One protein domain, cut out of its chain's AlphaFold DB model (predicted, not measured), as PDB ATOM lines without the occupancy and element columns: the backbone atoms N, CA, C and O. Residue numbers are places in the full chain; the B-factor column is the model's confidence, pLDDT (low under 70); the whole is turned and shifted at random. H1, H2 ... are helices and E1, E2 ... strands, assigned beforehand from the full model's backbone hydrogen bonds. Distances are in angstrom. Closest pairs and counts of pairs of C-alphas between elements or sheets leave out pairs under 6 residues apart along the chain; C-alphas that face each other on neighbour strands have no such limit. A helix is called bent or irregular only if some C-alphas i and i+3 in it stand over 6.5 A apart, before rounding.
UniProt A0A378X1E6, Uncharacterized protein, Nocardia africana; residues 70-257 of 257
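Overview. This is residues 70 to 257 of the 257 residues of an uncharacterized protein of Nocardia africana (UniProt A0A378X1E6). A strongly twisted sheet of four strands curls round helix H2, which forms a hairpin with H3, while H1b, one arm of the bent helix H1, crosses H2. The printed part has 188 residues, with four named helices, then four named strands; the sheet, E1 E2 E3 E4, is antiparallel and the class is mixed. It is compact, radius of gyration of the C-alphas 15.7 A, spanning 42 by 39 by 28 A.

Along the chain. Find C-alpha 77 at (36.563, -1.233, -83.416), where H1, residues 77 to 106, begins. By its hydrogen bonds it was assigned as one helix, but it is bent: C-alphas 90 and 93 are 7.6 A apart, between arms H1a, 77 to 90, and H1b, 93 to 106. Next come H2, 128 to 143, 22.3 A long, H3, 148 to 158, and H4, 167 to 171. Then read E1, 184 to 187, E2, 206 to 214, E3, 217 to 227, 30.9 A, and E4, 235 to 244, ending at (14.672, -11.888, -86.574).

Arrangement. The sheet is a meander, each strand the antiparallel neighbour of the one before; within hydrogen-bond range are N 185 and O 210, N 209 and O 221, and N 222 and O 241, each 2.8 A. H2 and H3 are on the same face and touch at a shallow tilt of 14 degrees, closest C-alphas Ala 142 and Gly 151, 3.8 A. H1b touches H2, about perpendicular at 87 degrees, with residues 95 to 99 alone, closest C-alphas Val 96 and Ala 137, 5.9 A. H3 touches H1a, closest C-alphas Cys 157 and Leu 81, 6.2 A, and H4, Val 155 and Ala 167, 5.5 A. O i to N i+4 pairs are within range throughout H1b, H2, H3 and H4, and 8 of 10 in H1a.

Size, cuts and confidence. The farthest C-alphas, Asn 108 and Ser 230, are 44.4 A apart. The printed part has no cut; links H1 to H2, H4 to E1 and E1 to E2 are long. Look for pLDDT under 70 in residues 106 to 116 and 168 to 181.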
ATOM      1  N   GLU A  70      41.904 -13.450 -81.068       91.50
ATOM      2  CA  GLU A  70      41.826 -13.062 -79.656       91.50
ATOM      3  C   GLU A  70      42.505 -11.718 -79.356       91.50
ATOM      4  O   GLU A  70      42.076 -11.005 -78.454       91.50
ATOM      5  N   ASP A  71      43.551 -11.354 -80.097       93.38
ATOM      6  CA  ASP A  71      44.261 -10.089 -79.913       93.38
ATOM      7  C   ASP A  71      43.648  -8.978 -80.762       93.38
ATOM      8  O   ASP A  71      43.536  -7.840 -80.306       93.38
ATOM      9  N   PHE A  72      43.168  -9.323 -81.957       93.81
ATOM     10  CA  PHE A  72      42.460  -8.403 -82.839       93.81
ATOM     11  C   PHE A  72      41.183  -7.849 -82.193       93.81
ATOM     12  O   PHE A  72      40.942  -6.644 -82.200       93.81
ATOM     13  N   THR A  73      40.383  -8.715 -81.567       91.00
ATOM     14  CA  THR A  73      39.114  -8.336 -80.919       91.00
ATOM     15  C   THR A  73      39.288  -7.461 -79.675       91.00
ATOM     16  O   THR A  73      38.344  -6.777 -79.278       91.00
ATOM     17  N   LYS A  74      40.490  -7.419 -79.081       93.25
ATOM     18  CA  LYS A  74      40.827  -6.494 -77.982       93.25
ATOM     19  C   LYS A  74      41.038  -5.058 -78.468       93.25
ATOM     20  O   LYS A  74      40.996  -4.135 -77.654       93.25
ATOM     21  N   LEU A  75      41.291  -4.857 -79.763       92.94
ATOM     22  CA  LEU A  75      41.432  -3.527 -80.347       92.94
ATOM     23  C   LEU A  75      40.083  -2.805 -80.347       92.94
ATOM     24  O   LEU A  75      39.034  -3.420 -80.546       92.94
ATOM     25  N   ALA A  76      40.110  -1.479 -80.197       93.44
ATOM     26  CA  ALA A  76      38.910  -0.682 -80.427       93.44
ATOM     27  C   ALA A  76      38.426  -0.894 -81.869       93.44
ATOM     28  O   ALA A  76      39.238  -1.003 -82.786       93.44
ATOM     29  N   TYR A  77      37.112  -0.905 -82.098       93.56
ATOM     30  CA  TYR A  77      36.563  -1.233 -83.416       93.56
ATOM     31  C   TYR A  77      37.108  -0.336 -84.549       93.56
ATOM     32  O   TYR A  77      37.476  -0.824 -85.612       93.56
ATOM     33  N   GLY A  78      37.313   0.962 -84.299       94.75
ATOM     34  CA  GLY A  78      37.976   1.844 -85.271       94.75
ATOM     35  C   GLY A  78      39.434   1.454 -85.585       94.75
ATOM     36  O   GLY A  78      39.893   1.647 -86.705       94.75
ATOM     37  N   GLN A  79      40.175   0.865 -84.641       95.81
ATOM     38  CA  GLN A  79      41.519   0.330 -84.910       95.81
ATOM     39  C   GLN A  79      41.459  -0.969 -85.716       95.81
ATOM     40  O   GLN A  79      42.324  -1.195 -86.556       95.81
ATOM     41  N   GLN A  80      40.435  -1.799 -85.497       95.56
ATOM     42  CA  GLN A  80      40.187  -2.971 -86.338       95.56
ATOM     43  C   GLN A  80      40.009  -2.519 -87.794       95.56
ATOM     44  O   GLN A  80      40.744  -2.978 -88.669       95.56
ATOM     45  N   LEU A  81      39.148  -1.519 -88.033       96.56
ATOM     46  CA  LEU A  81      38.925  -0.923 -89.357       96.56
ATOM     47  C   LEU A  81      40.192  -0.325 -89.989       96.56
ATOM     48  O   LEU A  81      40.410  -0.489 -91.193       96.56
ATOM     49  N   ASP A  82      41.066   0.305 -89.201       96.00
ATOM     50  CA  ASP A  82      42.352   0.816 -89.698       96.00
ATOM     51  C   ASP A  82      43.229  -0.289 -90.325       96.00
ATOM     52  O   ASP A  82      44.020   0.001 -91.229       96.00
ATOM     53  N   LEU A  83      43.074  -1.542 -89.878       95.06
ATOM     54  CA  LEU A  83      43.819  -2.706 -90.362       95.06
ATOM     55  C   LEU A  83      43.109  -3.427 -91.509       95.06
ATOM     56  O   LEU A  83      43.762  -3.828 -92.476       95.06
ATOM     57  N   CYS A  84      41.787  -3.591 -91.432       94.62
ATOM     58  CA  CYS A  84      41.060  -4.406 -92.401       94.62
ATOM     59  C   CYS A  84      40.617  -3.669 -93.660       94.62
ATOM     60  O   CYS A  84      40.650  -4.264 -94.737       94.62
ATOM     61  N   ILE A  85      40.299  -2.376 -93.594       95.69
ATOM     62  CA  ILE A  85      39.904  -1.634 -94.797       95.69
ATOM     63  C   ILE A  85      41.019  -1.581 -95.853       95.69
ATOM     64  O   ILE A  85      40.718  -1.822 -97.021       95.69
ATOM     65  N   PRO A  86      42.308  -1.360 -95.518       94.62
ATOM     66  CA  PRO A  86      43.385  -1.458 -96.506       94.62
ATOM     67  C   PRO A  86      43.489  -2.840 -97.165       94.62
ATOM     68  O   PRO A  86      43.765  -2.935 -98.362       94.62
ATOM     69  N   TYR A  87      43.249  -3.911 -96.405       93.56
ATOM     70  CA  TYR A  87      43.213  -5.266 -96.947       93.56
ATOM     71  C   TYR A  87      42.024  -5.451 -97.897       93.56
ATOM     72  O   TYR A  87      42.203  -5.965 -99.002       93.56
ATOM     73  N   LEU A  88      40.830  -4.993 -97.513       93.56
ATOM     74  CA  LEU A  88      39.639  -5.061 -98.359       93.56
ATOM     75  C   LEU A  88      39.812  -4.229 -99.634       93.56
ATOM     76  O   LEU A  88      39.632  -4.773-100.714       93.56
ATOM     77  N   LYS A  89      40.291  -2.982 -99.551       92.19
ATOM     78  CA  LYS A  89      40.592  -2.129-100.722       92.19
ATOM     79  C   LYS A  89      41.490  -2.831-101.753       92.19
ATOM     80  O   LYS A  89      41.354  -2.595-102.945       92.19
ATOM     81  N   LYS A  90      42.411  -3.695-101.308       90.00
ATOM     82  CA  LYS A  90      43.318  -4.441-102.193       90.00
ATOM     83  C   LYS A  90      42.693  -5.707-102.793       90.00
ATOM     84  O   LYS A  90      43.080  -6.099-103.890       90.00
ATOM     85  N   ASN A  91      41.802  -6.379-102.065       86.81
ATOM     86  CA  ASN A  91      41.354  -7.734-102.404       86.81
ATOM     87  C   ASN A  91      39.888  -7.817-102.856       86.81
ATOM     88  O   ASN A  91      39.544  -8.751-103.584       86.81
ATOM     89  N   LEU A  92      39.041  -6.872-102.440       86.00
ATOM     90  CA  LEU A  92      37.587  -6.927-102.584       86.00
ATOM     91  C   LEU A  92      37.167  -7.098-104.044       86.00
ATOM     92  O   LEU A  92      36.499  -8.078-104.341       86.00
ATOM     93  N   ASP A  93      37.630  -6.248-104.964       83.38
ATOM     94  CA  ASP A  93      37.218  -6.300-106.377       83.38
ATOM     95  C   ASP A  93      37.463  -7.678-107.009       83.38
ATOM     96  O   ASP A  93      36.567  -8.290-107.589       83.38
ATOM     97  N   SER A  94      38.678  -8.213-106.834       79.69
ATOM     98  CA  SER A  94      39.048  -9.529-107.369       79.69
ATOM     99  C   SER A  94      38.217 -10.673-106.779       79.69
ATOM    100  O   SER A  94      37.957 -11.669-107.454       79.69
ATOM    101  N   LYS A  95      37.806 -10.536-105.516       78.62
ATOM    102  CA  LYS A  95      37.077 -11.562-104.771       78.62
ATOM    103  C   LYS A  95      35.574 -11.484-105.014       78.62
ATOM    104  O   LYS A  95      34.940 -12.525-105.126       78.62
ATOM    105  N   VAL A  96      35.033 -10.282-105.185       78.00
ATOM    106  CA  VAL A  96      33.654 -10.035-105.623       78.00
ATOM    107  C   VAL A  96      33.419 -10.642-107.000       78.00
ATOM    108  O   VAL A  96      32.413 -11.311-107.209       78.00
ATOM    109  N   GLU A  97      34.354 -10.456-107.929       77.19
ATOM    110  CA  GLU A  97      34.256 -11.038-109.269       77.19
ATOM    111  C   GLU A  97      34.270 -12.577-109.238       77.19
ATOM    112  O   GLU A  97      33.547 -13.225-109.997       77.19
ATOM    113  N   ALA A  98      35.072 -13.177-108.353       75.06
ATOM    114  CA  ALA A  98      35.071 -14.624-108.141       75.06
ATOM    115  C   ALA A  98      33.739 -15.101-107.539       75.06
ATOM    116  O   ALA A  98      33.101 -15.990-108.095       75.06
ATOM    117  N   TRP A  99      33.273 -14.438-106.480       75.00
ATOM    118  CA  TRP A  99      32.001 -14.734-105.821       75.00
ATOM    119  C   TRP A  99      30.807 -14.641-106.783       75.00
ATOM    120  O   TRP A  99      29.976 -15.545-106.827       75.00
ATOM    121  N   ARG A 100      30.753 -13.608-107.634       74.38
ATOM    122  CA  ARG A 100      29.717 -13.469-108.673       74.38
ATOM    123  C   ARG A 100      29.717 -14.631-109.661       74.38
ATOM    124  O   ARG A 100      28.650 -15.135-110.006       74.38
ATOM    125  N   LYS A 101      30.896 -15.084-110.097       75.38
ATOM    126  CA  LYS A 101      31.027 -16.259-110.974       75.38
ATOM    127  C   LYS A 101      30.560 -17.535-110.287       75.38
ATOM    128  O   LYS A 101      29.894 -18.352-110.922       75.38
ATOM    129  N   ASP A 102      30.879 -17.696-109.008       73.56
ATOM    130  CA  ASP A 102      30.464 -18.862-108.231       73.56
ATOM    131  C   ASP A 102      28.945 -18.885-108.015       73.56
ATOM    132  O   ASP A 102      28.330 -19.943-108.165       73.56
ATOM    133  N   ILE A 103      28.318 -17.727-107.780       70.12
ATOM    134  CA  ILE A 103      26.856 -17.579-107.748       70.12
ATOM    135  C   ILE A 103      26.238 -17.939-109.103       70.12
ATOM    136  O   ILE A 103      25.351 -18.790-109.156       70.12
ATOM    137  N   ALA A 104      26.708 -17.341-110.203       73.25
ATOM    138  CA  ALA A 104      26.166 -17.608-111.539       73.25
ATOM    139  C   ALA A 104      26.214 -19.109-111.873       73.25
ATOM    140  O   ALA A 104      25.223 -19.706-112.299       73.25
ATOM    141  N   LYS A 105      27.342 -19.753-111.551       72.44
ATOM    142  CA  LYS A 105      27.538 -21.194-111.721       72.44
ATOM    143  C   LYS A 105      26.631 -22.034-110.821       72.44
ATOM    144  O   LYS A 105      26.080 -23.028-111.289       72.44
ATOM    145  N   ALA A 106      26.492 -21.680-109.543       68.75
ATOM    146  CA  ALA A 106      25.665 -22.428-108.595       68.75
ATOM    147  C   ALA A 106      24.173 -22.392-108.968       68.75
ATOM    148  O   ALA A 106      23.447 -23.345-108.686       68.75
ATOM    149  N   TYR A 107      23.738 -21.329-109.647       66.56
ATOM    150  CA  TYR A 107      22.339 -21.086-109.990       66.56
ATOM    151  C   TYR A 107      22.020 -21.209-111.484       66.56
ATOM    152  O   TYR A 107      20.948 -20.784-111.910       66.56
ATOM    153  N   ASN A 108      22.906 -21.822-112.281       66.12
ATOM    154  CA  ASN A 108      22.728 -22.017-113.728       66.12
ATOM    155  C   ASN A 108      22.301 -20.729-114.465       66.12
ATOM    156  O   ASN A 108      21.385 -20.769-115.288       66.12
ATOM    157  N   ASP A 109      22.913 -19.592-114.122       60.50
ATOM    158  CA  ASP A 109      22.613 -18.264-114.685       60.50
ATOM    159  C   ASP A 109      21.165 -17.765-114.455       60.50
ATOM    160  O   ASP A 109      20.707 -16.840-115.123       60.50
ATOM    161  N   GLN A 110      20.418 -18.364-113.514       52.88
ATOM    162  CA  GLN A 110      19.016 -18.012-113.231       52.88
ATOM    163  C   GLN A 110      18.833 -16.980-112.120       52.88
ATOM    164  O   GLN A 110      17.720 -16.484-111.941       52.88
ATOM    165  N   ILE A 111      19.883 -16.657-111.360       54.66
ATOM    166  CA  ILE A 111      19.809 -15.519-110.446       54.66
ATOM    167  C   ILE A 111      19.738 -14.267-111.315       54.66
ATOM    168  O   ILE A 111      20.648 -14.056-112.122       54.66
ATOM    169  N   PRO A 112      18.687 -13.436-111.181       46.44
ATOM    170  CA  PRO A 112      18.740 -12.104-111.744       46.44
ATOM    171  C   PRO A 112      19.993 -11.472-111.156       46.44
ATOM    172  O   PRO A 112      20.112 -11.420-109.932       46.44
ATOM    173  N   GLU A 113      20.929 -11.025-111.996       51.22
ATOM    174  CA  GLU A 113      21.866  -9.999-111.561       51.22
ATOM    175  C   GLU A 113      20.990  -8.930-110.916       51.22
ATOM    176  O   GLU A 113      20.270  -8.204-111.603       51.22
ATOM    177  N   SER A 114      20.958  -8.877-109.588       52.28
ATOM    178  CA  SER A 114      20.522  -7.677-108.912       52.28
ATOM    179  C   SER A 114      21.349  -6.584-109.574       52.28
ATOM    180  O   SER A 114      22.582  -6.638-109.526       52.28
ATOM    181  N   SER A 115      20.692  -5.660-110.274       52.44
ATOM    182  CA  SER A 115      21.364  -4.594-111.026       52.44
ATOM    183  C   SER A 115      22.332  -3.797-110.150       52.44
ATOM    184  O   SER A 115      23.237  -3.126-110.642       52.44
ATOM    185  N   ASP A 116      22.121  -3.884-108.841       63.69
ATOM    186  CA  ASP A 116      22.869  -3.202-107.817       63.69
ATOM    187  C   ASP A 116      24.178  -3.948-107.549       63.69
ATOM    188  O   ASP A 116      24.214  -5.123-107.172       63.69
ATOM    189  N   GLY A 117      25.283  -3.236-107.774       76.12
ATOM    190  CA  GLY A 117      26.628  -3.753-107.579       76.12
ATOM    191  C   GLY A 117      26.976  -4.043-106.114       76.12
ATOM    192  O   GLY A 117      26.121  -4.109-105.237       76.12
ATOM    193  N   VAL A 118      28.266  -4.225-105.837       84.19
ATOM    194  CA  VAL A 118      28.775  -4.197-104.458       84.19
ATOM    195  C   VAL A 118      28.987  -2.739-104.068       84.19
ATOM    196  O   VAL A 118      29.554  -1.983-104.857       84.19
ATOM    197  N   ALA A 119      28.520  -2.342-102.882       88.50
ATOM    198  CA  ALA A 119      28.732  -0.988-102.383       88.50
ATOM    199  C   ALA A 119      30.231  -0.665-102.298       88.50
ATOM    200  O   ALA A 119      31.030  -1.488-101.840       88.50
ATOM    201  N   GLY A 120      30.608   0.552-102.696       90.00
ATOM    202  CA  GLY A 120      31.934   1.075-102.382       90.00
ATOM    203  C   GLY A 120      32.126   1.134-100.865       90.00
ATOM    204  O   GLY A 120      31.180   1.404-100.126       90.00
ATOM    205  N   LEU A 121      33.350   0.891-100.389       91.62
ATOM    206  CA  LEU A 121      33.649   0.874 -98.950       91.62
ATOM    207  C   LEU A 121      33.291   2.206 -98.258       91.62
ATOM    208  O   LEU A 121      32.911   2.218 -97.094       91.62
ATOM    209  N   ASP A 122      33.357   3.326 -98.974       91.00
ATOM    210  CA  ASP A 122      33.052   4.673 -98.488       91.00
ATOM    211  C   ASP A 122      31.764   5.283 -99.075       91.00
ATOM    212  O   ASP A 122      31.481   6.461 -98.833       91.00
ATOM    213  N   ASP A 123      30.960   4.506 -99.808       92.75
ATOM    214  CA  ASP A 123      29.745   5.003-100.456       92.75
ATOM    215  C   ASP A 123      28.589   5.173 -99.459       92.75
ATOM    216  O   ASP A 123      27.891   4.229 -99.092       92.75
ATOM    217  N   LEU A 124      28.356   6.416 -99.043       90.31
ATOM    218  CA  LEU A 124      27.270   6.794 -98.134       90.31
ATOM    219  C   LEU A 124      25.866   6.660 -98.739       90.31
ATOM    220  O   LEU A 124      24.890   6.637 -97.988       90.31
ATOM    221  N   ASN A 125      25.751   6.600-100.065       89.81
ATOM    222  CA  ASN A 125      24.468   6.563-100.769       89.81
ATOM    223  C   ASN A 125      24.130   5.163-101.295       89.81
ATOM    224  O   ASN A 125      23.164   5.011-102.045       89.81
ATOM    225  N   ALA A 126      24.911   4.156-100.903       91.56
ATOM    226  CA  ALA A 126      24.699   2.776-101.291       91.56
ATOM    227  C   ALA A 126      23.280   2.301-100.920       91.56
ATOM    228  O   ALA A 126      22.801   2.485 -99.796       91.56
ATOM    229  N   GLY A 127      22.604   1.671-101.881       92.12
ATOM    230  CA  GLY A 127      21.323   1.006-101.647       92.12
ATOM    231  C   GLY A 127      21.507  -0.259-100.807       92.12
ATOM    232  O   GLY A 127      22.583  -0.864-100.798       92.12
ATOM    233  N   GLY A 128      20.454  -0.700-100.126       91.56
ATOM    234  CA  GLY A 128      20.487  -1.842 -99.218       91.56
ATOM    235  C   GLY A 128      20.972  -3.119 -99.895       91.56
ATOM    236  O   GLY A 128      21.828  -3.812 -99.355       91.56
ATOM    237  N   GLN A 129      20.537  -3.377-101.129       88.94
ATOM    238  CA  GLN A 129      21.008  -4.532-101.894       88.94
ATOM    239  C   GLN A 129      22.538  -4.515-102.062       88.94
ATOM    240  O   GLN A 129      23.209  -5.513-101.806       88.94
ATOM    241  N   SER A 130      23.114  -3.357-102.403       89.56
ATOM    242  CA  SER A 130      24.564  -3.207-102.574       89.56
ATOM    243  C   SER A 130      25.358  -3.308-101.268       89.56
ATOM    244  O   SER A 130      26.464  -3.856-101.262       89.56
ATOM    245  N   ILE A 131      24.787  -2.837-100.153       93.19
ATOM    246  CA  ILE A 131      25.365  -2.973 -98.808       93.19
ATOM    247  C   ILE A 131      25.367  -4.443 -98.378       93.19
ATOM    248  O   ILE A 131      26.385  -4.945 -97.901       93.19
ATOM    249  N   LEU A 132      24.257  -5.153 -98.593       89.31
ATOM    250  CA  LEU A 132      24.148  -6.573 -98.273       89.31
ATOM    251  C   LEU A 132      25.127  -7.410 -99.108       89.31
ATOM    252  O   LEU A 132      25.761  -8.322 -98.579       89.31
ATOM    253  N   HIS A 133      25.337  -7.063-100.382       86.81
ATOM    254  CA  HIS A 133      26.380  -7.700-101.185       86.81
ATOM    255  C   HIS A 133      27.787  -7.428-100.672       86.81
ATOM    256  O   HIS A 133      28.604  -8.342-100.685       86.81
ATOM    257  N   LEU A 134      28.091  -6.202-100.232       89.88
ATOM    258  CA  LEU A 134      29.389  -5.898 -99.630       89.88
ATOM    259  C   LEU A 134      29.627  -6.769 -98.396       89.88
ATOM    260  O   LEU A 134      30.684  -7.388 -98.278       89.88
ATOM    261  N   TYR A 135      28.630  -6.862 -97.516       90.62
ATOM    262  CA  TYR A 135      28.680  -7.724 -96.341       90.62
ATOM    263  C   TYR A 135      28.934  -9.189 -96.727       90.62
ATOM    264  O   TYR A 135      29.929  -9.771 -96.291       90.62
ATOM    265  N   ASN A 136      28.116  -9.754 -97.619       85.56
ATOM    266  CA  ASN A 136      28.246 -11.143 -98.069       85.56
ATOM    267  C   ASN A 136      29.576 -11.414 -98.784       85.56
ATOM    268  O   ASN A 136      30.185 -12.459 -98.568       85.56
ATOM    269  N   ALA A 137      30.072 -10.468 -99.583       85.56
ATOM    270  CA  ALA A 137      31.373 -10.587-100.228       85.56
ATOM    271  C   ALA A 137      32.508 -10.654 -99.198       85.56
ATOM    272  O   ALA A 137      33.431 -11.451 -99.354       85.56
ATOM    273  N   ILE A 138      32.449  -9.863 -98.122       89.88
ATOM    274  CA  ILE A 138      33.453  -9.932 -97.053       89.88
ATOM    275  C   ILE A 138      33.365 -11.267 -96.311       89.88
ATOM    276  O   ILE A 138      34.407 -11.857 -96.022       89.88
ATOM    277  N   LEU A 139      32.154 -11.771 -96.053       87.25
ATOM    278  CA  LEU A 139      31.969 -13.092 -95.450       87.25
ATOM    279  C   LEU A 139      32.533 -14.211 -96.330       87.25
ATOM    280  O   LEU A 139      33.188 -15.116 -95.819       87.25
ATOM    281  N   GLU A 140      32.357 -14.126 -97.646       82.44
ATOM    282  CA  GLU A 140      32.935 -15.083 -98.590       82.44
ATOM    283  C   GLU A 140      34.472 -15.016 -98.594       82.44
ATOM    284  O   GLU A 140      35.157 -16.043 -98.575       82.44
ATOM    285  N   ILE A 141      35.051 -13.810 -98.561       85.50
ATOM    286  CA  ILE A 141      36.509 -13.633 -98.448       85.50
ATOM    287  C   ILE A 141      37.021 -14.242 -97.142       85.50
ATOM    288  O   ILE A 141      38.066 -14.893 -97.142       85.50
ATOM    289  N   ALA A 142      36.298 -14.029 -96.044       88.06
ATOM    290  CA  ALA A 142      36.636 -14.582 -94.744       88.06
ATOM    291  C   ALA A 142      36.584 -16.114 -94.745       88.06
ATOM    292  O   ALA A 142      37.533 -16.760 -94.309       88.06
ATOM    293  N   HIS A 143      35.506 -16.684 -95.281       82.50
ATOM    294  CA  HIS A 143      35.283 -18.125 -95.344       82.50
ATOM    295  C   HIS A 143      36.293 -18.838 -96.257       82.50
ATOM    296  O   HIS A 143      36.769 -19.924 -95.936       82.50
ATOM    297  N   THR A 144      36.677 -18.211 -97.372       80.88
ATOM    298  CA  THR A 144      37.671 -18.760 -98.316       80.88
ATOM    299  C   THR A 144      39.121 -18.449 -97.936       80.88
ATOM    300  O   THR A 144      40.048 -18.801 -98.677       80.88
ATOM    301  N   SER A 145      39.348 -17.782 -96.801       84.19
ATOM    302  CA  SER A 145      40.689 -17.521 -96.286       84.19
ATOM    303  C   SER A 145      41.358 -18.826 -95.852       84.19
ATOM    304  O   SER A 145      40.783 -19.626 -95.122       84.19
ATOM    305  N   GLN A 146      42.610 -19.034 -96.267       85.50
ATOM    306  CA  GLN A 146      43.420 -20.163 -95.786       85.50
ATOM    307  C   GLN A 146      43.881 -19.970 -94.334       85.50
ATOM    308  O   GLN A 146      44.225 -20.936 -93.659       85.50
ATOM    309  N   ASP A 147      43.902 -18.720 -93.875       89.12
ATOM    310  CA  ASP A 147      44.212 -18.337 -92.505       89.12
ATOM    311  C   ASP A 147      42.893 -18.090 -91.756       89.12
ATOM    312  O   ASP A 147      42.125 -17.187 -92.108       89.12
ATOM    313  N   ALA A 148      42.629 -18.927 -90.751       87.94
ATOM    314  CA  ALA A 148      41.402 -18.886 -89.966       87.94
ATOM    315  C   ALA A 148      41.292 -17.610 -89.117       87.94
ATOM    316  O   ALA A 148      40.205 -17.040 -89.032       87.94
ATOM    317  N   ASP A 149      42.398 -17.129 -88.538       91.06
ATOM    318  CA  ASP A 149      42.409 -15.893 -87.746       91.06
ATOM    319  C   ASP A 149      42.113 -14.689 -88.645       91.06
ATOM    320  O   ASP A 149      41.272 -13.853 -88.310       91.06
ATOM    321  N   LEU A 150      42.718 -14.644 -89.836       92.44
ATOM    322  CA  LEU A 150      42.399 -13.634 -90.848       92.44
ATOM    323  C   LEU A 150      40.912 -13.659 -91.230       92.44
ATOM    324  O   LEU A 150      40.285 -12.602 -91.327       92.44
ATOM    325  N   GLY A 151      40.342 -14.850 -91.429       91.25
ATOM    326  CA  GLY A 151      38.918 -15.014 -91.718       91.25
ATOM    327  C   GLY A 151      38.041 -14.443 -90.605       91.25
ATOM    328  O   GLY A 151      37.190 -13.589 -90.854       91.25
ATOM    329  N   LEU A 152      38.297 -14.829 -89.356       91.94
ATOM    330  CA  LEU A 152      37.555 -14.321 -88.199       91.94
ATOM    331  C   LEU A 152      37.706 -12.801 -88.023       91.94
ATOM    332  O   LEU A 152      36.731 -12.116 -87.709       91.94
ATOM    333  N   ASN A 153      38.894 -12.250 -88.279       94.44
ATOM    334  CA  ASN A 153      39.147 -10.808 -88.214       94.44
ATOM    335  C   ASN A 153      38.387 -10.036 -89.297       94.44
ATOM    336  O   ASN A 153      37.862  -8.957 -89.030       94.44
ATOM    337  N   LEU A 154      38.269 -10.595 -90.505       94.00
ATOM    338  CA  LEU A 154      37.451 -10.016 -91.571       94.00
ATOM    339  C   LEU A 154      35.966  -9.974 -91.200       94.00
ATOM    340  O   LEU A 154      35.314  -8.952 -91.425       94.00
ATOM    341  N   VAL A 155      35.443 -11.037 -90.582       92.44
ATOM    342  CA  VAL A 155      34.058 -11.045 -90.085       92.44
ATOM    343  C   VAL A 155      33.867 -10.016 -88.975       92.44
ATOM    344  O   VAL A 155      32.902  -9.253 -89.018       92.44
ATOM    345  N   ALA A 156      34.809  -9.931 -88.031       92.38
ATOM    346  CA  ALA A 156      34.782  -8.915 -86.982       92.38
ATOM    347  C   ALA A 156      34.825  -7.488 -87.539       92.38
ATOM    348  O   ALA A 156      34.284  -6.587 -86.917       92.38
ATOM    349  N   CYS A 157      35.401  -7.264 -88.721       93.31
ATOM    350  CA  CYS A 157      35.321  -5.971 -89.395       93.31
ATOM    351  C   CYS A 157      33.970  -5.711 -90.058       93.31
ATOM    352  O   CYS A 157      33.510  -4.574 -90.053       93.31
ATOM    353  N   ALA A 158      33.328  -6.728 -90.626       93.88
ATOM    354  CA  ALA A 158      32.032  -6.578 -91.285       93.88
ATOM    355  C   ALA A 158      30.858  -6.490 -90.295       93.88
ATOM    356  O   ALA A 158      29.820  -5.921 -90.630       93.88
ATOM    357  N   ALA A 159      31.011  -7.038 -89.086       92.69
ATOM    358  CA  ALA A 159      29.995  -7.044 -88.039       92.69
ATOM    359  C   ALA A 159      30.575  -6.576 -86.705       92.69
ATOM    360  O   ALA A 159      31.529  -7.153 -86.185       92.69
ATOM    361  N   THR A 160      29.973  -5.546 -86.115       90.56
ATOM    362  CA  THR A 160      30.434  -5.039 -84.825       90.56
ATOM    363  C   THR A 160      30.144  -6.029 -83.696       90.56
ATOM    364  O   THR A 160      29.223  -6.847 -83.803       90.56
ATOM    365  N   PRO A 161      30.824  -5.898 -82.542       84.56
ATOM    366  CA  PRO A 161      30.515  -6.706 -81.362       84.56
ATOM    367  C   PRO A 161      29.058  -6.589 -80.874       84.56
ATOM    368  O   PRO A 161      28.553  -7.491 -80.212       84.56
ATOM    369  N   SER A 162      28.362  -5.488 -81.188       83.19
ATOM    370  CA  SER A 162      26.956  -5.267 -80.812       83.19
ATOM    371  C   SER A 162      25.946  -5.859 -81.800       83.19
ATOM    372  O   SER A 162      24.743  -5.834 -81.520       83.19
ATOM    373  N   SER A 163      26.417  -6.381 -82.938       81.69
ATOM    374  CA  SER A 163      25.570  -6.898 -84.019       81.69
ATOM    375  C   SER A 163      24.631  -8.015 -83.573       81.69
ATOM    376  O   SER A 163      23.554  -8.169 -84.143       81.69
ATOM    377  N   GLY A 164      25.011  -8.753 -82.528       75.62
ATOM    378  CA  GLY A 164      24.326  -9.972 -82.109       75.62
ATOM    379  C   GLY A 164      24.764 -11.207 -82.899       75.62
ATOM    380  O   GLY A 164      24.272 -12.291 -82.609       75.62
ATOM    381  N   LEU A 165      25.698 -11.062 -83.847       77.50
ATOM    382  CA  LEU A 165      26.339 -12.170 -84.550       77.50
ATOM    383  C   LEU A 165      27.748 -12.398 -83.996       77.50
ATOM    384  O   LEU A 165      28.486 -11.441 -83.758       77.50
ATOM    385  N   GLN A 166      28.134 -13.660 -83.810       71.12
ATOM    386  CA  GLN A 166      29.512 -14.019 -83.473       71.12
ATOM    387  C   GLN A 166      30.270 -14.417 -84.739       71.12
ATOM    388  O   GLN A 166      29.746 -15.139 -85.585       71.12
ATOM    389  N   ALA A 167      31.534 -14.003 -84.853       70.19
ATOM    390  CA  ALA A 167      32.359 -14.315 -86.022       70.19
ATOM    391  C   ALA A 167      32.499 -15.831 -86.267       70.19
ATOM    392  O   ALA A 167      32.460 -16.294 -87.409       70.19
ATOM    393  N   ASN A 168      32.581 -16.608 -85.183       63.69
ATOM    394  CA  ASN A 168      32.665 -18.068 -85.228       63.69
ATOM    395  C   ASN A 168      31.411 -18.723 -85.828       63.69
ATOM    396  O   ASN A 168      31.534 -19.746 -86.497       63.69
ATOM    397  N   ASP A 169      30.229 -18.126 -85.640       61.06
ATOM    398  CA  ASP A 169      28.964 -18.657 -86.173       61.06
ATOM    399  C   ASP A 169      28.893 -18.514 -87.701       61.06
ATOM    400  O   ASP A 169      28.162 -19.237 -88.376       61.06
ATOM    401  N   ILE A 170      29.673 -17.583 -88.256       62.81
ATOM    402  CA  ILE A 170      29.673 -17.248 -89.679       62.81
ATOM    403  C   ILE A 170      30.739 -18.053 -90.436       62.81
ATOM    404  O   ILE A 170      30.475 -18.566 -91.522       62.81
ATOM    405  N   VAL A 171      31.932 -18.229 -89.858       59.06
ATOM    406  CA  VAL A 171      33.002 -19.040 -90.475       59.06
ATOM    407  C   VAL A 171      32.776 -20.546 -90.257       59.06
ATOM    408  O   VAL A 171      33.173 -21.357 -91.091       59.06
ATOM    409  N   GLY A 172      32.112 -20.944 -89.163       43.50
ATOM    410  CA  GLY A 172      31.961 -22.346 -88.759       43.50
ATOM    411  C   GLY A 172      30.844 -23.145 -89.445       43.50
ATOM    412  O   GLY A 172      30.804 -24.363 -89.284       43.50
ATOM    413  N   ASN A 173      29.943 -22.507 -90.201       44.53
ATOM    414  CA  ASN A 173      28.710 -23.162 -90.661       44.53
ATOM    415  C   ASN A 173      28.819 -23.989 -91.954       44.53
ATOM    416  O   ASN A 173      27.843 -24.640 -92.320       44.53
ATOM    417  N   GLY A 174      29.981 -24.044 -92.614       39.28
ATOM    418  CA  GLY A 174      30.293 -25.073 -93.623       39.28
ATOM    419  C   GLY A 174      29.307 -25.207 -94.795       39.28
ATOM    420  O   GLY A 174      29.332 -26.215 -95.506       39.28
ATOM    421  N   THR A 175      28.431 -24.228 -95.021       42.38
ATOM    422  CA  THR A 175      27.548 -24.189 -96.183       42.38
ATOM    423  C   THR A 175      28.396 -23.902 -97.416       42.38
ATOM    424  O   THR A 175      28.904 -22.804 -97.597       42.38
ATOM    425  N   SER A 176      28.564 -24.921 -98.260       43.41
ATOM    426  CA  SER A 176      29.353 -24.881 -99.500       43.41
ATOM    427  C   SER A 176      28.686 -24.118-100.648       43.41
ATOM    428  O   SER A 176      29.274 -23.994-101.722       43.41
ATOM    429  N   ALA A 177      27.457 -23.639-100.450       47.28
ATOM    430  CA  ALA A 177      26.808 -22.741-101.389       47.28
ATOM    431  C   ALA A 177      27.309 -21.313-101.116       47.28
ATOM    432  O   ALA A 177      27.265 -20.898 -99.955       47.28
ATOM    433  N   PRO A 178      27.766 -20.566-102.141       50.72
ATOM    434  CA  PRO A 178      28.157 -19.169-101.962       50.72
ATOM    435  C   PRO A 178      26.997 -18.422-101.312       50.72
ATOM    436  O   PRO A 178      25.850 -18.699-101.672       50.72
ATOM    437  N   TYR A 179      27.282 -17.506-100.375       59.25
ATOM    438  CA  TYR A 179      26.253 -16.661 -99.758       59.25
ATOM    439  C   TYR A 179      25.426 -16.033-100.878       59.25
ATOM    440  O   TYR A 179      25.898 -15.181-101.628       59.25
ATOM    441  N   THR A 180      24.233 -16.580-101.069       56.53
ATOM    442  CA  THR A 180      23.412 -16.374-102.260       56.53
ATOM    443  C   THR A 180      22.954 -14.923-102.262       56.53
ATOM    444  O   THR A 180      22.899 -14.320-101.189       56.53
ATOM    445  N   SER A 181      22.614 -14.345-103.413       56.62
ATOM    446  CA  SER A 181      22.041 -12.997-103.477       56.62
ATOM    447  C   SER A 181      20.693 -12.963-102.741       56.62
ATOM    448  O   SER A 181      19.631 -13.155-103.334       56.62
ATOM    449  N   MET A 182      20.739 -12.777-101.423       72.69
ATOM    450  CA  MET A 182      19.578 -12.486-100.599       72.69
ATOM    451  C   MET A 182      18.950 -11.231-101.187       72.69
ATOM    452  O   MET A 182      19.617 -10.203-101.334       72.69
ATOM    453  N   THR A 183      17.701 -11.350-101.618       78.12
ATOM    454  CA  THR A 183      16.986 -10.211-102.181       78.12
ATOM    455  C   THR A 183      16.496  -9.363-101.025       78.12
ATOM    456  O   THR A 183      15.907  -9.877-100.077       78.12
ATOM    457  N   VAL A 184      16.784  -8.070-101.084       87.50
ATOM    458  CA  VAL A 184      16.267  -7.114-100.114       87.50
ATOM    459  C   VAL A 184      14.772  -6.936-100.359       87.50
ATOM    460  O   VAL A 184      14.359  -6.490-101.426       87.50
ATOM    461  N   ASP A 185      13.969  -7.275 -99.354       89.62
ATOM    462  CA  ASP A 185      12.513  -7.129 -99.388       89.62
ATOM    463  C   ASP A 185      12.103  -5.674 -99.155       89.62
ATOM    464  O   ASP A 185      11.155  -5.162 -99.754       89.62
ATOM    465  N   ALA A 186      12.801  -5.009 -98.233       92.38
ATOM    466  CA  ALA A 186      12.569  -3.621 -97.874       92.38
ATOM    467  C   ALA A 186      13.822  -3.007 -97.245       92.38
ATOM    468  O   ALA A 186      14.638  -3.691 -96.631       92.38
ATOM    469  N   GLU A 187      13.939  -1.690 -97.335       94.44
ATOM    470  CA  GLU A 187      14.975  -0.930 -96.648       94.44
ATOM    471  C   GLU A 187      14.409   0.361 -96.059       94.44
ATOM    472  O   GLU A 187      13.398   0.889 -96.534       94.44
ATOM    473  N   SER A 188      15.079   0.882 -95.035       94.75
ATOM    474  CA  SER A 188      14.832   2.232 -94.540       94.75
ATOM    475  C   SER A 188      15.535   3.277 -95.413       94.75
ATOM    476  O   SER A 188      16.463   2.992 -96.189       94.75
ATOM    477  N   ARG A 189      15.165   4.544 -95.212       92.69
ATOM    478  CA  ARG A 189      16.033   5.658 -95.621       92.69
ATOM    479  C   ARG A 189      17.326   5.625 -94.808       92.69
ATOM    480  O   ARG A 189      17.379   5.002 -93.749       92.69
ATOM    481  N   THR A 190      18.361   6.305 -95.291       93.62
ATOM    482  CA  THR A 190      19.538   6.564 -94.458       93.62
ATOM    483  C   THR A 190      19.146   7.518 -93.332       93.62
ATOM    484  O   THR A 190      18.533   8.557 -93.588       93.62
ATOM    485  N   PHE A 191      19.478   7.162 -92.096       91.56
ATOM    486  CA  PHE A 191      19.142   7.914 -90.889       91.56
ATOM    487  C   PHE A 191      20.368   8.082 -89.991       91.56
ATOM    488  O   PHE A 191      21.335   7.338 -90.100       91.56
ATOM    489  N   GLU A 192      20.310   9.043 -89.072       92.88
ATOM    490  CA  GLU A 192      21.348   9.297 -88.070       92.88
ATOM    491  C   GLU A 192      20.695   9.514 -86.701       92.88
ATOM    492  O   GLU A 192      19.595  10.057 -86.596       92.88
ATOM    493  N   GLY A 193      21.365   9.092 -85.629       82.81
ATOM    494  CA  GLY A 193      20.936   9.346 -84.248       82.81
ATOM    495  C   GLY A 193      19.704   8.564 -83.767       82.81
ATOM    496  O   GLY A 193      19.295   8.752 -82.622       82.81
ATOM    497  N   ALA A 194      19.126   7.677 -84.584       86.06
ATOM    498  CA  ALA A 194      18.045   6.789 -84.158       86.06
ATOM    499  C   ALA A 194      18.573   5.535 -83.439       86.06
ATOM    500  O   ALA A 194      19.737   5.142 -83.595       86.06
ATOM    501  N   VAL A 195      17.687   4.908 -82.662       88.81
ATOM    502  CA  VAL A 195      17.931   3.649 -81.950       88.81
ATOM    503  C   VAL A 195      17.114   2.549 -82.611       88.81
ATOM    504  O   VAL A 195      15.895   2.671 -82.717       88.81
ATOM    505  N   PHE A 196      17.776   1.466 -83.001       89.69
ATOM    506  CA  PHE A 196      17.133   0.270 -83.530       89.69
ATOM    507  C   PHE A 196      17.467  -0.932 -82.648       89.69
ATOM    508  O   PHE A 196      18.631  -1.193 -82.344       89.69
ATOM    509  N   ALA A 197      16.429  -1.628 -82.176       88.50
ATOM    510  CA  ALA A 197      16.536  -2.793 -81.294       88.50
ATOM    511  C   ALA A 197      17.537  -2.621 -80.127       88.50
ATOM    512  O   ALA A 197      18.310  -3.526 -79.808       88.50
ATOM    513  N   GLY A 198      17.536  -1.436 -79.503       84.94
ATOM    514  CA  GLY A 198      18.402  -1.086 -78.372       84.94
ATOM    515  C   GLY A 198      19.818  -0.619 -78.735       84.94
ATOM    516  O   GLY A 198      20.570  -0.247 -77.834       84.94
ATOM    517  N   VAL A 199      20.186  -0.584 -80.020       84.31
ATOM    518  CA  VAL A 199      21.484  -0.087 -80.501       84.31
ATOM    519  C   VAL A 199      21.315   1.296 -81.124       84.31
ATOM    520  O   VAL A 199      20.538   1.494 -82.055       84.31
ATOM    521  N   SER A 200      22.043   2.279 -80.592       86.44
ATOM    522  CA  SER A 200      22.083   3.633 -81.149       86.44
ATOM    523  C   SER A 200      23.023   3.694 -82.348       86.44
ATOM    524  O   SER A 200      24.139   3.182 -82.290       86.44
ATOM    525  N   SER A 201      22.601   4.392 -83.399       82.19
ATOM    526  CA  SER A 201      23.470   4.781 -84.520       82.19
ATOM    527  C   SER A 201      24.521   5.829 -84.131       82.19
ATOM    528  O   SER A 201      25.439   6.077 -84.899       82.19
ATOM    529  N   ALA A 202      24.426   6.451 -82.946       84.12
ATOM    530  CA  ALA A 202      25.411   7.402 -82.412       84.12
ATOM    531  C   ALA A 202      25.792   8.560 -83.368       84.12
ATOM    532  O   ALA A 202      26.907   9.074 -83.313       84.12
ATOM    533  N   GLY A 203      24.863   8.979 -84.235       87.62
ATOM    534  CA  GLY A 203      25.102  10.015 -85.250       87.62
ATOM    535  C   GLY A 203      25.852   9.525 -86.493       87.62
ATOM    536  O   GLY A 203      26.252  10.338 -87.316       87.62
ATOM    537  N   LEU A 204      26.056   8.215 -86.635       92.31
ATOM    538  CA  LEU A 204      26.571   7.602 -87.853       92.31
ATOM    539  C   LEU A 204      25.426   7.407 -88.856       92.31
ATOM    540  O   LEU A 204      24.326   7.035 -88.436       92.31
ATOM    541  N   PRO A 205      25.680   7.590 -90.164       95.38
ATOM    542  CA  PRO A 205      24.745   7.187 -91.203       95.38
ATOM    543  C   PRO A 205      24.425   5.701 -91.061       95.38
ATOM    544  O   PRO A 205      25.323   4.860 -91.101       95.38
ATOM    545  N   SER A 206      23.153   5.376 -90.894       95.38
ATOM    546  CA  SER A 206      22.655   4.018 -90.704       95.38
ATOM    547  C   SER A 206      21.514   3.716 -91.668       95.38
ATOM    548  O   SER A 206      20.818   4.618 -92.130       95.38
ATOM    549  N   LYS A 207      21.309   2.434 -91.963       95.50
ATOM    550  CA  LYS A 207      20.206   1.926 -92.784       95.50
ATOM    551  C   LYS A 207      19.784   0.556 -92.261       95.50
ATOM    552  O   LYS A 207      20.641  -0.248 -91.897       95.50
ATOM    553  N   ILE A 208      18.482   0.295 -92.219       96.19
ATOM    554  CA  ILE A 208      17.939  -1.029 -91.912       96.19
ATOM    555  C   ILE A 208      17.575  -1.711 -93.223       96.19
ATOM    556  O   ILE A 208      16.946  -1.104 -94.091       96.19
ATOM    557  N   ILE A 209      17.978  -2.966 -93.357       94.94
ATOM    558  CA  ILE A 209      17.756  -3.801 -94.528       94.94
ATOM    559  C   ILE A 209      17.014  -5.047 -94.065       94.94
ATOM    560  O   ILE A 209      17.486  -5.758 -93.179       94.94
ATOM    561  N   LYS A 210      15.865  -5.307 -94.680       93.75
ATOM    562  CA  LYS A 210      15.065  -6.507 -94.464       93.75
ATOM    563  C   LYS A 210      15.213  -7.450 -95.641       93.75
ATOM    564  O   LYS A 210      15.123  -7.021 -96.790       93.75
ATOM    565  N   PHE A 211      15.414  -8.720 -95.339       89.94
ATOM    566  CA  PHE A 211      15.492  -9.786 -96.328       89.94
ATOM    567  C   PHE A 211      15.133 -11.131 -95.692       89.94
ATOM    568  O   PHE A 211      15.132 -11.291 -94.466       89.94
ATOM    569  N   GLU A 212      14.863 -12.121 -96.531       84.12
ATOM    570  CA  GLU A 212      14.696 -13.512 -96.128       84.12
ATOM    571  C   GLU A 212      16.057 -14.226 -96.122       84.12
ATOM    572  O   GLU A 212      16.680 -14.423 -97.166       84.12
ATOM    573  N   ALA A 213      16.554 -14.588 -94.934       78.12
ATOM    574  CA  ALA A 213      17.855 -15.249 -94.783       78.12
ATOM    575  C   ALA A 213      17.792 -16.739 -95.166       78.12
ATOM    576  O   ALA A 213      18.734 -17.273 -95.748       78.12
ATOM    577  N   TYR A 214      16.673 -17.392 -94.845       74.81
ATOM    578  CA  TYR A 214      16.335 -18.774 -95.200       74.81
ATOM    579  C   TYR A 214      14.820 -18.878 -95.404       74.81
ATOM    580  O   TYR A 214      14.108 -18.059 -94.825       74.81
ATOM    581  N   PRO A 215      14.308 -19.894 -96.127       75.00
ATOM    582  CA  PRO A 215      12.873 -20.078 -96.323       75.00
ATOM    583  C   PRO A 215      12.063 -19.977 -95.017       75.00
ATOM    584  O   PRO A 215      12.206 -20.816 -94.124       75.00
ATOM    585  N   GLY A 216      11.217 -18.953 -94.908       78.50
ATOM    586  CA  GLY A 216      10.380 -18.651 -93.745       78.50
ATOM    587  C   GLY A 216      11.069 -17.893 -92.602       78.50
ATOM    588  O   GLY A 216      10.463 -17.738 -91.542       78.50
ATOM    589  N   VAL A 217      12.309 -17.431 -92.783       83.81
ATOM    590  CA  VAL A 217      13.090 -16.698 -91.775       83.81
ATOM    591  C   VAL A 217      13.460 -15.317 -92.311       83.81
ATOM    592  O   VAL A 217      14.479 -15.146 -92.985       83.81
ATOM    593  N   SER A 218      12.647 -14.314 -91.977       88.94
ATOM    594  CA  SER A 218      12.952 -12.910 -92.272       88.94
ATOM    595  C   SER A 218      13.805 -12.284 -91.171       88.94
ATOM    596  O   SER A 218      13.565 -12.495 -89.977       88.94
ATOM    597  N   VAL A 219      14.779 -11.477 -91.579       91.62
ATOM    598  CA  VAL A 219      15.694 -10.757 -90.688       91.62
ATOM    599  C   VAL A 219      15.733  -9.273 -91.033       91.62
ATOM    600  O   VAL A 219      15.503  -8.886 -92.178       91.62
ATOM    601  N   GLU A 220      16.040  -8.447 -90.036       94.31
ATOM    602  CA  GLU A 220      16.305  -7.017 -90.189       94.31
ATOM    603  C   GLU A 220      17.712  -6.709 -89.685       94.31
ATOM    604  O   GLU A 220      18.040  -6.902 -88.510       94.31
ATOM    605  N   PHE A 221      18.556  -6.235 -90.595       94.75
ATOM    606  CA  PHE A 221      19.940  -5.874 -90.328       94.75
ATOM    607  C   PHE A 221      20.085  -4.356 -90.352       94.75
ATOM    608  O   PHE A 221      19.823  -3.719 -91.369       94.75
ATOM    609  N   GLN A 222      20.557  -3.773 -89.255       95.31
ATOM    610  CA  GLN A 222      21.033  -2.397 -89.245       95.31
ATOM    611  C   GLN A 222      22.503  -2.377 -89.632       95.31
ATOM    612  O   GLN A 222      23.359  -2.878 -88.897       95.31
ATOM    613  N   PHE A 223      22.794  -1.714 -90.740       96.19
ATOM    614  CA  PHE A 223      24.140  -1.333 -91.119       96.19
ATOM    615  C   PHE A 223      24.392   0.115 -90.730       96.19
ATOM    616  O   PHE A 223      23.502   0.962 -90.823       96.19
ATOM    617  N   SER A 224      25.613   0.402 -90.302       95.75
ATOM    618  CA  SER A 224      26.063   1.757 -90.001       95.75
ATOM    619  C   SER A 224      27.391   2.015 -90.696       95.75
ATOM    620  O   SER A 224      28.263   1.145 -90.705       95.75
ATOM    621  N   MET A 225      27.553   3.204 -91.272       96.31
ATOM    622  CA  MET A 225      28.811   3.629 -91.866       96.31
ATOM    623  C   MET A 225      29.806   3.935 -90.749       96.31
ATOM    624  O   MET A 225      29.725   4.972 -90.087       96.31
ATOM    625  N   MET A 226      30.751   3.028 -90.543       95.31
ATOM    626  CA  MET A 226      31.771   3.142 -89.507       95.31
ATOM    627  C   MET A 226      33.107   3.543 -90.114       95.31
ATOM    628  O   MET A 226      33.367   3.279 -91.286       95.31
ATOM    629  N   SER A 227      33.953   4.192 -89.317       96.06
ATOM    630  CA  SER A 227      35.252   4.691 -89.761       96.06
ATOM    631  C   SER A 227      36.396   4.210 -88.878       96.06
ATOM    632  O   SER A 227      36.229   3.999 -87.673       96.06
ATOM    633  N   GLY A 228      37.576   4.116 -89.483       94.81
ATOM    634  CA  GLY A 228      38.840   3.914 -88.796       94.81
ATOM    635  C   GLY A 228      39.111   4.980 -87.735       94.81
ATOM    636  O   GLY A 228      38.634   6.114 -87.836       94.81
ATOM    637  N   LEU A 229      39.873   4.613 -86.703       93.06
ATOM    638  CA  LEU A 229      40.207   5.521 -85.603       93.06
ATOM    639  C   LEU A 229      41.280   6.529 -86.029       93.06
ATOM    640  O   LEU A 229      41.144   7.730 -85.804       93.06
ATOM    641  N   SER A 230      42.350   6.031 -86.641       93.06
ATOM    642  CA  SER A 230      43.506   6.821 -87.079       93.06
ATOM    643  C   SER A 230      43.361   7.273 -88.528       93.06
ATOM    644  O   SER A 230      43.982   8.256 -88.933       93.06
ATOM    645  N   ARG A 231      42.567   6.545 -89.323       91.00
ATOM    646  CA  ARG A 231      42.316   6.814 -90.742       91.00
ATOM    647  C   ARG A 231      40.809   6.916 -90.988       91.00
ATOM    648  O   ARG A 231      40.178   5.923 -91.339       91.00
ATOM    649  N   PRO A 232      40.200   8.102 -90.809       91.56
ATOM    650  CA  PRO A 232      38.754   8.278 -90.971       91.56
ATOM    651  C   PRO A 232      38.234   8.023 -92.398       91.56
ATOM    652  O   PRO A 232      37.029   7.895 -92.600       91.56
ATOM    653  N   ASP A 233      39.125   7.969 -93.391       92.31
ATOM    654  CA  ASP A 233      38.851   7.570 -94.778       92.31
ATOM    655  C   ASP A 233      38.731   6.046 -94.958       92.31
ATOM    656  O   ASP A 233      38.264   5.561 -95.991       92.31
ATOM    657  N   ASN A 234      39.140   5.263 -93.959       94.94
ATOM    658  CA  ASN A 234      38.854   3.841 -93.904       94.94
ATOM    659  C   ASN A 234      37.435   3.640 -93.389       94.94
ATOM    660  O   ASN A 234      37.219   3.526 -92.185       94.94
ATOM    661  N   LYS A 235      36.477   3.631 -94.312       95.38
ATOM    662  CA  LYS A 235      35.058   3.469 -94.007       95.38
ATOM    663  C   LYS A 235      34.515   2.139 -94.506       95.38
ATOM    664  O   LYS A 235      35.130   1.514 -95.371       95.38
ATOM    665  N   ILE A 236      33.404   1.713 -93.911       96.38
ATOM    666  CA  ILE A 236      32.619   0.552 -94.331       96.38
ATOM    667  C   ILE A 236      31.203   0.620 -93.757       96.38
ATOM    668  O   ILE A 236      31.002   1.049 -92.620       96.38
ATOM    669  N   TRP A 237      30.228   0.120 -94.515       96.75
ATOM    670  CA  TRP A 237      28.936  -0.284 -93.971       96.75
ATOM    671  C   TRP A 237      29.084  -1.565 -93.146       96.75
ATOM    672  O   TRP A 237      29.123  -2.664 -93.695       96.75
ATOM    673  N   ALA A 238      29.172  -1.421 -91.827       95.56
ATOM    674  CA  ALA A 238      29.280  -2.546 -90.908       95.56
ATOM    675  C   ALA A 238      27.926  -2.888 -90.287       95.56
ATOM    676  O   ALA A 238      27.167  -1.994 -89.900       95.56
ATOM    677  N   LEU A 239      27.641  -4.181 -90.145       94.88
ATOM    678  CA  LEU A 239      26.468  -4.664 -89.431       94.88
ATOM    679  C   LEU A 239      26.595  -4.293 -87.951       94.88
ATOM    680  O   LEU A 239      27.468  -4.799 -87.247       94.88
ATOM    681  N   SER A 240      25.711  -3.426 -87.469       93.88
ATOM    682  CA  SER A 240      25.698  -2.961 -86.081       93.88
ATOM    683  C   SER A 240      24.647  -3.648 -85.219       93.88
ATOM    684  O   SER A 240      24.799  -3.668 -83.992       93.88
ATOM    685  N   ARG A 241      23.595  -4.200 -85.839       93.69
ATOM    686  CA  ARG A 241      22.512  -4.932 -85.168       93.69
ATOM    687  C   ARG A 241      21.779  -5.863 -86.135       93.69
ATOM    688  O   ARG A 241      21.533  -5.482 -87.271       93.69
ATOM    689  N   SER A 242      21.389  -7.037 -85.656       92.44
ATOM    690  CA  SER A 242      20.516  -7.994 -86.337       92.44
ATOM    691  C   SER A 242      19.359  -8.385 -85.414       92.44
ATOM    692  O   SER A 242      19.577  -8.599 -84.216       92.44
ATOM    693  N   ILE A 243      18.147  -8.470 -85.961       92.31
ATOM    694  CA  ILE A 243      16.981  -9.091 -85.318       92.31
ATOM    695  C   ILE A 243      16.248  -9.996 -86.312       92.31
ATOM    696  O   ILE A 243      16.337  -9.817 -87.527       92.31
ATOM    697  N   THR A 244      15.489 -10.953 -85.787       91.19
ATOM    698  CA  THR A 244      14.672 -11.888 -86.574       91.19
ATOM    699  C   THR A 244      13.193 -11.579 -86.377       91.19
ATOM    700  O   THR A 244      12.791 -11.077 -85.324       91.19
ATOM    701  N   GLN A 245      12.370 -11.903 -87.374       90.69
ATOM    702  CA  GLN A 245      10.922 -11.749 -87.294       90.69
ATOM    703  C   GLN A 245      10.354 -12.398 -86.025       90.69
ATOM    704  O   GLN A 245      10.639 -13.555 -85.717       90.69
ATOM    705  N   GLY A 246       9.547 -11.631 -85.289       89.50
ATOM    706  CA  GLY A 246       9.038 -12.002 -83.966       89.50
ATOM    707  C   GLY A 246       9.765 -11.329 -82.797       89.50
ATOM    708  O   GLY A 246       9.261 -11.392 -81.675       89.50
ATOM    709  N   ASP A 247      10.896 -10.650 -83.033       92.81
ATOM    710  CA  ASP A 247      11.482  -9.743 -82.039       92.81
ATOM    711  C   ASP A 247      10.509  -8.581 -81.733       92.81
ATOM    712  O   ASP A 247       9.911  -8.029 -82.660       92.81
ATOM    713  N   PRO A 248      10.339  -8.162 -80.463       91.69
ATOM    714  CA  PRO A 248       9.469  -7.036 -80.110       91.69
ATOM    715  C   PRO A 248       9.817  -5.704 -80.790       91.69
ATOM    716  O   PRO A 248       8.982  -4.803 -80.812       91.69
ATOM    717  N   ASN A 249      11.042  -5.560 -81.301       91.44
ATOM    718  CA  ASN A 249      11.521  -4.368 -82.000       91.44
ATOM    719  C   ASN A 249      11.413  -4.473 -83.529       91.44
ATOM    720  O   ASN A 249      11.940  -3.602 -84.219       91.44
ATOM    721  N   TRP A 250      10.784  -5.531 -84.051       93.56
ATOM    722  CA  TRP A 250      10.579  -5.740 -85.482       93.56
ATOM    723  C   TRP A 250       9.796  -4.592 -86.130       93.56
ATOM    724  O   TRP A 250       8.816  -4.104 -85.554       93.56
ATOM    725  N   ILE A 251      10.196  -4.177 -87.335       92.00
ATOM    726  CA  ILE A 251       9.575  -3.058 -88.046       92.00
ATOM    727  C   ILE A 251       8.830  -3.566 -89.285       92.00
ATOM    728  O   ILE A 251       9.384  -3.750 -90.366       92.00
ATOM    729  N   ASP A 252       7.507  -3.691 -89.173       87.88
ATOM    730  CA  ASP A 252       6.678  -4.209 -90.271       87.88
ATOM    731  C   ASP A 252       6.794  -3.402 -91.575       87.88
ATOM    732  O   ASP A 252       6.735  -3.974 -92.666       87.88
ATOM    733  N   ASN A 253       6.976  -2.079 -91.473       88.38
ATOM    734  CA  ASN A 253       7.103  -1.187 -92.623       88.38
ATOM    735  C   ASN A 253       8.337  -0.279 -92.526       88.38
ATOM    736  O   ASN A 253       8.238   0.872 -92.097       88.38
ATOM    737  N   LEU A 254       9.479  -0.779 -93.004       89.44
ATOM    738  CA  LEU A 254      10.736  -0.023 -93.055       89.44
ATOM    739  C   LEU A 254      10.683   1.228 -93.939       89.44
ATOM    740  O   LEU A 254      11.375   2.195 -93.656       89.44
ATOM    741  N   SER A 255       9.853   1.254 -94.984       81.00
ATOM    742  CA  SER A 255       9.790   2.411 -95.895       81.00
ATOM    743  C   SER A 255       9.192   3.669 -95.246       81.00
ATOM    744  O   SER A 255       9.397   4.785 -95.733       81.00
ATOM    745  N   ALA A 256       8.438   3.481 -94.159       76.56
ATOM    746  CA  ALA A 256       7.825   4.542 -93.367       76.56
ATOM    747  C   ALA A 256       8.676   4.966 -92.156       76.56
ATOM    748  O   ALA A 256       8.270   5.888 -91.443       76.56
ATOM    749  N   TRP A 257       9.805   4.291 -91.926       74.44
ATOM    750  CA  TRP A 257      10.727   4.501 -90.814       74.44
ATOM    751  C   TRP A 257      11.956   5.293 -91.284       74.44
ATOM    752  O   TRP A 257      12.297   6.277 -90.591       74.44
TER     753      TRP A 257